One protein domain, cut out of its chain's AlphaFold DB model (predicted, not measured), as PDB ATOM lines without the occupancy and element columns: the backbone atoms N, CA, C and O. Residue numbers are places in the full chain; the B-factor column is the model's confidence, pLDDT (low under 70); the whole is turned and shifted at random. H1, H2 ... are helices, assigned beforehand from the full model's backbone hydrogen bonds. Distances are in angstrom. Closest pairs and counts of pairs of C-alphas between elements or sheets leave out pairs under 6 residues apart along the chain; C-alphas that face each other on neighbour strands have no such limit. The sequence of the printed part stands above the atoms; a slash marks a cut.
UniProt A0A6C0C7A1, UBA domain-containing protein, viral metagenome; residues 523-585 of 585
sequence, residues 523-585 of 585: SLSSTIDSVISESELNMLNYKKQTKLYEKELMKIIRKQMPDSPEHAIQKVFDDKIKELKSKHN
ATOM      1  N   SER A 523     -40.289   0.735 -17.006       34.88
ATOM      2  CA  SER A 523     -40.227   1.687 -18.129       34.88
ATOM      3  C   SER A 523     -39.099   2.727 -18.015       34.88
ATOM      4  O   SER A 523     -38.957   3.567 -18.898       34.88
ATOM      5  N   LEU A 524     -38.284   2.692 -16.952       43.00
ATOM      6  CA  LEU A 524     -37.328   3.757 -16.593       43.00
ATOM      7  C   LEU A 524     -35.850   3.312 -16.649       43.00
ATOM      8  O   LEU A 524     -35.036   3.718 -15.818       43.00
ATOM      9  N   SER A 525     -35.482   2.444 -17.597       39.59
ATOM     10  CA  SER A 525     -34.097   1.957 -17.723       39.59
ATOM     11  C   SER A 525     -33.678   1.615 -19.159       39.59
ATOM     12  O   SER A 525     -33.395   0.460 -19.472       39.59
ATOM     13  N   SER A 526     -33.592   2.630 -20.022       40.91
ATOM     14  CA  SER A 526     -32.889   2.552 -21.319       40.91
ATOM     15  C   SER A 526     -31.794   3.613 -21.504       40.91
ATOM     16  O   SER A 526     -30.961   3.464 -22.392       40.91
ATOM     17  N   THR A 527     -31.736   4.644 -20.652       45.66
ATOM     18  CA  THR A 527     -30.683   5.672 -20.655       45.66
ATOM     19  C   THR A 527     -30.074   5.822 -19.260       45.66
ATOM     20  O   THR A 527     -30.776   6.083 -18.284       45.66
ATOM     21  N   ILE A 528     -28.758   5.610 -19.162       55.28
ATOM     22  CA  ILE A 528     -27.988   5.712 -17.906       55.28
ATOM     23  C   ILE A 528     -27.642   7.177 -17.586       55.28
ATOM     24  O   ILE A 528     -27.433   7.529 -16.427       55.28
ATOM     25  N   ASP A 529     -27.634   8.051 -18.593       53.91
ATOM     26  CA  ASP A 529     -27.311   9.458 -18.409       53.91
ATOM     27  C   ASP A 529     -28.500  10.280 -17.891       53.91
ATOM     28  O   ASP A 529     -29.578  10.367 -18.495       53.91
ATOM     29  N   SER A 530     -28.272  10.908 -16.735       60.28
ATOM     30  CA  SER A 530     -29.057  12.056 -16.291       60.28
ATOM     31  C   SER A 530     -28.762  13.243 -17.197       60.28
ATOM     32  O   SER A 530     -27.612  13.455 -17.584       60.28
ATOM     33  N   VAL A 531     -29.810  13.987 -17.545       66.38
ATOM     34  CA  VAL A 531     -29.701  15.172 -18.414       66.38
ATOM     35  C   VAL A 531     -29.220  16.390 -17.613       66.38
ATOM     36  O   VAL A 531     -28.731  17.350 -18.193       66.38
ATOM     37  N   ILE A 532     -29.320  16.323 -16.283       69.88
ATOM     38  CA  ILE A 532     -28.959  17.387 -15.345       69.88
ATOM     39  C   ILE A 532     -27.959  16.887 -14.295       69.88
ATOM     40  O   ILE A 532     -27.901  15.705 -13.955       69.88
ATOM     41  N   SER A 533     -27.164  17.803 -13.760       81.31
ATOM     42  CA  SER A 533     -26.262  17.577 -12.630       81.31
ATOM     43  C   SER A 533     -27.009  17.521 -11.288       81.31
ATOM     44  O   SER A 533     -28.142  17.986 -11.158       81.31
ATOM     45  N   GLU A 534     -26.357  17.012 -10.234       79.31
ATOM     46  CA  GLU A 534     -26.923  17.035  -8.872       79.31
ATOM     47  C   GLU A 534     -27.105  18.474  -8.342       79.31
ATOM     48  O   GLU A 534     -28.015  18.739  -7.559       79.31
ATOM     49  N   SER A 535     -26.305  19.434  -8.820       78.06
ATOM     50  CA  SER A 535     -26.501  20.871  -8.577       78.06
ATOM     51  C   SER A 535     -27.794  21.405  -9.200       78.06
ATOM     52  O   SER A 535     -28.567  22.067  -8.513       78.06
ATOM     53  N   GLU A 536     -28.062  21.085 -10.466       79.25
ATOM     54  CA  GLU A 536     -29.265  21.537 -11.183       79.25
ATOM     55  C   GLU A 536     -30.530  20.838 -10.671       79.25
ATOM     56  O   GLU A 536     -31.563  21.484 -10.506       79.25
ATOM     57  N   LEU A 537     -30.441  19.550 -10.310       84.19
ATOM     58  CA  LEU A 537     -31.527  18.831  -9.635       84.19
ATOM     59  C   LEU A 537     -31.975  19.574  -8.367       84.19
ATOM     60  O   LEU A 537     -33.172  19.719  -8.131       84.19
ATOM     61  N   ASN A 538     -31.034  20.093  -7.575       79.38
ATOM     62  CA  ASN A 538     -31.336  20.851  -6.359       79.38
ATOM     63  C   ASN A 538     -31.942  22.246  -6.614       79.38
ATOM     64  O   ASN A 538     -32.468  22.848  -5.678       79.38
ATOM     65  N   MET A 539     -31.918  22.749  -7.853       79.38
ATOM     66  CA  MET A 539     -32.643  23.963  -8.251       79.38
ATOM     67  C   MET A 539     -34.099  23.675  -8.660       79.38
ATOM     68  O   MET A 539     -34.922  24.593  -8.672       79.38
ATOM     69  N   LEU A 540     -34.455  22.417  -8.956       79.12
ATOM     70  CA  LEU A 540     -35.829  22.038  -9.290       79.12
ATOM     71  C   LEU A 540     -36.738  22.068  -8.054       79.12
ATOM     72  O   LEU A 540     -36.437  21.517  -6.994       79.12
ATOM     73  N   ASN A 541     -37.927  22.653  -8.207       78.69
ATOM     74  CA  ASN A 541     -38.907  22.716  -7.127       78.69
ATOM     75  C   ASN A 541     -39.624  21.362  -6.961       78.69
ATOM     76  O   ASN A 541     -40.581  21.061  -7.681       78.69
ATOM     77  N   TYR A 542     -39.207  20.577  -5.962       80.00
ATOM     78  CA  TYR A 542     -39.755  19.243  -5.673       80.00
ATOM     79  C   TYR A 542     -41.290  19.208  -5.529       80.00
ATOM     80  O   TYR A 542     -41.918  18.241  -5.963       80.00
ATOM     81  N   LYS A 543     -41.924  20.259  -4.979       78.69
ATOM     82  CA  LYS A 543     -43.395  20.324  -4.838       78.69
ATOM     83  C   LYS A 543     -44.119  20.572  -6.165       78.69
ATOM     84  O   LYS A 543     -45.253  20.129  -6.309       78.69
ATOM     85  N   LYS A 544     -43.496  21.269  -7.123       76.19
ATOM     86  CA  LYS A 544     -44.076  21.525  -8.456       76.19
ATOM     87  C   LYS A 544     -43.772  20.412  -9.465       76.19
ATOM     88  O   LYS A 544     -44.578  20.175 -10.355       76.19
ATOM     89  N   GLN A 545     -42.621  19.748  -9.349       77.81
ATOM     90  CA  GLN A 545     -42.079  18.840 -10.373       77.81
ATOM     91  C   GLN A 545     -41.641  17.480  -9.797       77.81
ATOM     92  O   GLN A 545     -40.650  16.892 -10.227       77.81
ATOM     93  N   THR A 546     -42.401  16.947  -8.834       81.44
ATOM     94  CA  THR A 546     -42.083  15.724  -8.069       81.44
ATOM     95  C   THR A 546     -41.637  14.543  -8.942       81.44
ATOM     96  O   THR A 546     -40.585  13.962  -8.693       81.44
ATOM     97  N   LYS A 547     -42.387  14.229 -10.013       81.19
ATOM     98  CA  LYS A 547     -42.085  13.103 -10.919       81.19
ATOM     99  C   LYS A 547     -40.767  13.276 -11.686       81.19
ATOM    100  O   LYS A 547     -40.058  12.298 -11.898       81.19
ATOM    101  N   LEU A 548     -40.444  14.503 -12.109       79.81
ATOM    102  CA  LEU A 548     -39.205  14.807 -12.833       79.81
ATOM    103  C   LEU A 548     -38.000  14.734 -11.891       79.81
ATOM    104  O   LEU A 548     -37.001  14.098 -12.219       79.81
ATOM    105  N   TYR A 549     -38.141  15.312 -10.695       86.94
ATOM    106  CA  TYR A 549     -37.126  15.253  -9.647       86.94
ATOM    107  C   TYR A 549     -36.804  13.798  -9.271       86.94
ATOM    108  O   TYR A 549     -35.643  13.403  -9.246       86.94
ATOM    109  N   GLU A 550     -37.827  12.970  -9.029       86.94
ATOM    110  CA  GLU A 550     -37.655  11.552  -8.684       86.94
ATOM    111  C   GLU A 550     -37.004  10.744  -9.829       86.94
ATOM    112  O   GLU A 550     -36.131   9.911  -9.574       86.94
ATOM    113  N   LYS A 551     -37.354  11.039 -11.091       86.31
ATOM    114  CA  LYS A 551     -36.762  10.421 -12.293       86.31
ATOM    115  C   LYS A 551     -35.268  10.733 -12.437       86.31
ATOM    116  O   LYS A 551     -34.475   9.807 -12.602       86.31
ATOM    117  N   GLU A 552     -34.869  12.003 -12.365       84.94
ATOM    118  CA  GLU A 552     -33.457  12.382 -12.515       84.94
ATOM    119  C   GLU A 552     -32.623  12.012 -11.275       84.94
ATOM    120  O   GLU A 552     -31.496  11.539 -11.426       84.94
ATOM    121  N   LEU A 553     -33.191  12.070 -10.060       88.81
ATOM    122  CA  LEU A 553     -32.522  11.580  -8.848       88.81
ATOM    123  C   LEU A 553     -32.139  10.093  -8.960       88.81
ATOM    124  O   LEU A 553     -31.007   9.731  -8.635       88.81
ATOM    125  N   MET A 554     -33.036   9.231  -9.456       86.00
ATOM    126  CA  MET A 554     -32.725   7.807  -9.672       86.00
ATOM    127  C   MET A 554     -31.581   7.593 -10.668       86.00
ATOM    128  O   MET A 554     -30.730   6.729 -10.447       86.00
ATOM    129  N   LYS A 555     -31.524   8.380 -11.750       86.56
ATOM    130  CA  LYS A 555     -30.419   8.310 -12.720       86.56
ATOM    131  C   LYS A 555     -29.092   8.735 -12.096       86.56
ATOM    132  O   LYS A 555     -28.095   8.040 -12.270       86.56
ATOM    133  N   ILE A 556     -29.084   9.829 -11.331       86.06
ATOM    134  CA  ILE A 556     -27.888  10.319 -10.632       86.06
ATOM    135  C   ILE A 556     -27.372   9.266  -9.643       86.06
ATOM    136  O   ILE A 556     -26.182   8.960  -9.663       86.06
ATOM    137  N   ILE A 557     -28.246   8.633  -8.851       87.25
ATOM    138  CA  ILE A 557     -27.843   7.567  -7.916       87.25
ATOM    139  C   ILE A 557     -27.293   6.346  -8.672       87.25
ATOM    140  O   ILE A 557     -26.241   5.833  -8.298       87.25
ATOM    141  N   ARG A 558     -27.932   5.907  -9.768       85.25
ATOM    142  CA  ARG A 558     -27.402   4.817 -10.615       85.25
ATOM    143  C   ARG A 558     -26.021   5.149 -11.194       85.25
ATOM    144  O   ARG A 558     -25.149   4.288 -11.195       85.25
ATOM    145  N   LYS A 559     -25.792   6.396 -11.623       84.75
ATOM    146  CA  LYS A 559     -24.495   6.873 -12.138       84.75
ATOM    147  C   LYS A 559     -23.424   6.988 -11.042       84.75
ATOM    148  O   LYS A 559     -22.252   6.756 -11.319       84.75
ATOM    149  N   GLN A 560     -23.816   7.292  -9.804       84.69
ATOM    150  CA  GLN A 560     -22.937   7.299  -8.625       84.69
ATOM    151  C   GLN A 560     -22.626   5.887  -8.091       84.69
ATOM    152  O   GLN A 560     -21.617   5.702  -7.414       84.69
ATOM    153  N   MET A 561     -23.474   4.893  -8.375       86.12
ATOM    154  CA  MET A 561     -23.393   3.539  -7.812       86.12
ATOM    155  C   MET A 561     -23.509   2.430  -8.887       86.12
ATOM    156  O   MET A 561     -24.355   1.544  -8.745       86.12
ATOM    157  N   PRO A 562     -22.670   2.430  -9.945       79.75
ATOM    158  CA  PRO A 562     -22.856   1.580 -11.129       79.75
ATOM    159  C   PRO A 562     -22.818   0.069 -10.839       79.75
ATOM    160  O   PRO A 562     -23.574  -0.687 -11.443       79.75
ATOM    161  N   ASP A 563     -21.990  -0.371  -9.887       84.06
ATOM    162  CA  ASP A 563     -21.839  -1.789  -9.515       84.06
ATOM    163  C   ASP A 563     -22.781  -2.236  -8.377       84.06
ATOM    164  O   ASP A 563     -22.689  -3.363  -7.877       84.06
ATOM    165  N   SER A 564     -23.672  -1.357  -7.907       81.75
ATOM    166  CA  SER A 564     -24.557  -1.665  -6.781       81.75
ATOM    167  C   SER A 564     -25.819  -2.412  -7.219       81.75
ATOM    168  O   SER A 564     -26.408  -2.100  -8.252       81.75
ATOM    169  N   PRO A 565     -26.304  -3.383  -6.425       74.12
ATOM    170  CA  PRO A 565     -27.550  -4.068  -6.735       74.12
ATOM    171  C   PRO A 565     -28.754  -3.131  -6.548       74.12
ATOM    172  O   PRO A 565     -28.764  -2.302  -5.639       74.12
ATOM    173  N   GLU A 566     -29.811  -3.325  -7.342       73.94
ATOM    174  CA  GLU A 566     -30.976  -2.420  -7.409       73.94
ATOM    175  C   GLU A 566     -31.609  -2.102  -6.039       73.94
ATOM    176  O   GLU A 566     -32.029  -0.977  -5.795       73.94
ATOM    177  N   HIS A 567     -31.617  -3.050  -5.095       72.31
ATOM    178  CA  HIS A 567     -32.142  -2.822  -3.740       72.31
ATOM    179  C   HIS A 567     -31.294  -1.850  -2.898       72.31
ATOM    180  O   HIS A 567     -31.821  -1.208  -1.993       72.31
ATOM    181  N   ALA A 568     -29.989  -1.736  -3.166       75.25
ATOM    182  CA  ALA A 568     -29.122  -0.754  -2.520       75.25
ATOM    183  C   ALA A 568     -29.328   0.642  -3.129       75.25
ATOM    184  O   ALA A 568     -29.426   1.617  -2.388       75.25
ATOM    185  N   ILE A 569     -29.481   0.712  -4.455       82.31
ATOM    186  CA  ILE A 569     -29.806   1.938  -5.204       82.31
ATOM    187  C   ILE A 569     -31.166   2.493  -4.753       82.31
ATOM    188  O   ILE A 569     -31.255   3.652  -4.352       82.31
ATOM    189  N   GLN A 570     -32.202   1.646  -4.720       82.81
ATOM    190  CA  GLN A 570     -33.544   2.019  -4.264       82.81
ATOM    191  C   GLN A 570     -33.534   2.525  -2.818       82.81
ATOM    192  O   GLN A 570     -34.166   3.532  -2.521       82.81
ATOM    193  N   LYS A 571     -32.767   1.887  -1.923       86.19
ATOM    194  CA  LYS A 571     -32.655   2.343  -0.533       86.19
ATOM    195  C   LYS A 571     -32.068   3.759  -0.435       86.19
ATOM    196  O   LYS A 571     -32.599   4.579   0.305       86.19
ATOM    197  N   VAL A 572     -31.000   4.057  -1.182       89.81
ATOM    198  CA  VAL A 572     -30.385   5.399  -1.199       89.81
ATOM    199  C   VAL A 572     -31.355   6.449  -1.755       89.81
ATOM    200  O   VAL A 572     -31.398   7.571  -1.252       89.81
ATOM    201  N   PHE A 573     -32.170   6.081  -2.746       92.12
ATOM    202  CA  PHE A 573     -33.243   6.935  -3.252       92.12
ATOM    203  C   PHE A 573     -34.331   7.189  -2.202       92.12
ATOM    204  O   PHE A 573     -34.653   8.346  -1.935       92.12
ATOM    205  N   ASP A 574     -34.853   6.137  -1.566       86.25
ATOM    206  CA  ASP A 574     -35.896   6.243  -0.541       86.25
ATOM    207  C   ASP A 574     -35.424   7.104   0.646       86.25
ATOM    208  O   ASP A 574     -36.173   7.958   1.131       86.25
ATOM    209  N   ASP A 575     -34.165   6.939   1.072       89.75
ATOM    210  CA  ASP A 575     -33.538   7.741   2.128       89.75
ATOM    211  C   ASP A 575     -33.403   9.229   1.709       89.75
ATOM    212  O   ASP A 575     -33.824  10.108   2.470       89.75
ATOM    213  N   LYS A 576     -32.931   9.544   0.484       89.00
ATOM    214  CA  LYS A 576     -32.867  10.935  -0.033       89.00
ATOM    215  C   LYS A 576     -34.260  11.577  -0.177       89.00
ATOM    216  O   LYS A 576     -34.451  12.731   0.211       89.00
ATOM    217  N   ILE A 577     -35.262  10.847  -0.676       88.88
ATOM    218  CA  ILE A 577     -36.645  11.344  -0.806       88.88
ATOM    219  C   ILE A 577     -37.290  11.591   0.563       88.88
ATOM    220  O   ILE A 577     -38.035  12.560   0.739       88.88
ATOM    221  N   LYS A 578     -36.988  10.753   1.558       89.19
ATOM    222  CA  LYS A 578     -37.429  10.950   2.942       89.19
ATOM    223  C   LYS A 578     -36.796  12.194   3.569       89.19
ATOM    224  O   LYS A 578     -37.505  12.949   4.235       89.19
ATOM    225  N   GLU A 579     -35.510  12.446   3.320       86.12
ATOM    226  CA  GLU A 579     -34.835  13.673   3.755       86.12
ATOM    227  C   GLU A 579     -35.481  14.920   3.124       86.12
ATOM    228  O   GLU A 579     -35.856  15.849   3.841       86.12
ATOM    229  N   LEU A 580     -35.710  14.921   1.807       83.94
ATOM    230  CA  LEU A 580     -36.374  16.021   1.091       83.94
ATOM    231  C   LEU A 580     -37.783  16.309   1.623       83.94
ATOM    232  O   LEU A 580     -38.118  17.463   1.887       83.94
ATOM    233  N   LYS A 581     -38.593  15.270   1.859       81.69
ATOM    234  CA  LYS A 581     -39.931  15.416   2.459       81.69
ATOM    235  C   LYS A 581     -39.866  15.990   3.880       81.69
ATOM    236  O   LYS A 581     -40.739  16.768   4.248       81.69
ATOM    237  N   SER A 582     -38.815  15.687   4.646       81.69
ATOM    238  CA  SER A 582     -38.601  16.258   5.987       81.69
ATOM    239  C   SER A 582     -38.172  17.733   5.997       81.69
ATOM    240  O   SER A 582     -38.386  18.403   6.998       81.69
ATOM    241  N   LYS A 583     -37.625  18.258   4.888       75.44
ATOM    242  CA  LYS A 583     -37.270  19.685   4.709       75.44
ATOM    243  C   LYS A 583     -38.419  20.540   4.151       75.44
ATOM    244  O   LYS A 583     -38.260  21.743   3.948       75.44
ATOM    245  N   HIS A 584     -39.551  19.914   3.828       64.94
ATOM    246  CA  HIS A 584     -40.672  20.530   3.114       64.94
ATOM    247  C   HIS A 584     -42.035  20.369   3.810       64.94
ATOM    248  O   HIS A 584     -43.036  20.870   3.278       64.94
ATOM    249  N   ASN A 585     -42.046  19.716   4.974       50.75
ATOM    250  CA  ASN A 585     -43.082  19.804   6.003       50.75
ATOM    251  C   ASN A 585     -42.685  20.864   7.037       50.75
ATOM    252  O   ASN A 585     -43.614  21.517   7.550       50.75
TER     253      ASN A 585
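Overview. This is residues 523 to 585 of the 585 residues of the protein "UBA domain-containing protein" of viral metagenome (UniProt A0A6C0C7A1). Two helices, H2 and H3, cross near their middles as a skewed X, and the single short turn H1 packs on H2 near residue 549. H2 is in the middle: H3 is on one side of it, while the opening stretch, residues 523 to 533, runs past on the side away from H3. H3 lies along the longest axis, and the last residues run on past its end. The printed part has 63 residues with three named helices, in the order H1, H2, H3, and no named strand; the class is all helix. It is compact, with a radius of gyration of the C-alphas of 11.6 A, and its C-alphas span 33 by 22 by 22 A.

Along the chain. The printed part begins at Ser 523, with C-alpha 523 at (-40.227, 1.687, -18.129), and residues 523 to 533 hold no named helix. H1 follows at residues 534 to 537, one short helix of 4 residues. H2 spans residues 546 to 560 and measures 20.9 A from first to last C-alpha; C-alpha 546 is at (-42.083, 15.724, -8.069). H3, the longest helix with 17 residues, spans residues 566 to 582 and measures 24.2 A; its last C-alpha, 582, is at (-38.601, 16.258, 5.987). Residues 583 to 585 follow it to the chain's last residue.

Arrangement. H1 and H2 touch, with 5 pairs of C-alphas within 8 A; their closest C-alphas are those of Leu 537 and Tyr 549, 6.6 A apart. H2 and H3 touch, with 9 pairs of C-alphas within 8 A. Their closest C-alphas are those of Met 554 and Phe 573, 6.5 A apart. The lines of H2 and H3 stand at a steep tilt of 46 degrees, and the two run opposite ways. H1 and H3 are apart. In H2 and H3 every pair of O of residue i and N of residue i+4 is within hydrogen-bond range. H1 is too short for such a pair, and its 1 pair of O of residue i and N of residue i+3 is not within range.

Size, cuts and confidence. The two C-alphas farthest apart are those of Asp 563 and Asn 585, 34.0 A. The first and last printed C-alphas, of Ser 523 and Asn 585, are 30.3 A apart. The printed part has no cut. The link from H1 to H2, with 8 residues, is short; the link from H2 to H3, with 5 residues, is tight. The mean pLDDT of the printed part is 76.9, and 12 residues are under 70, namely residues 523 to 532 and residues 584 to 585.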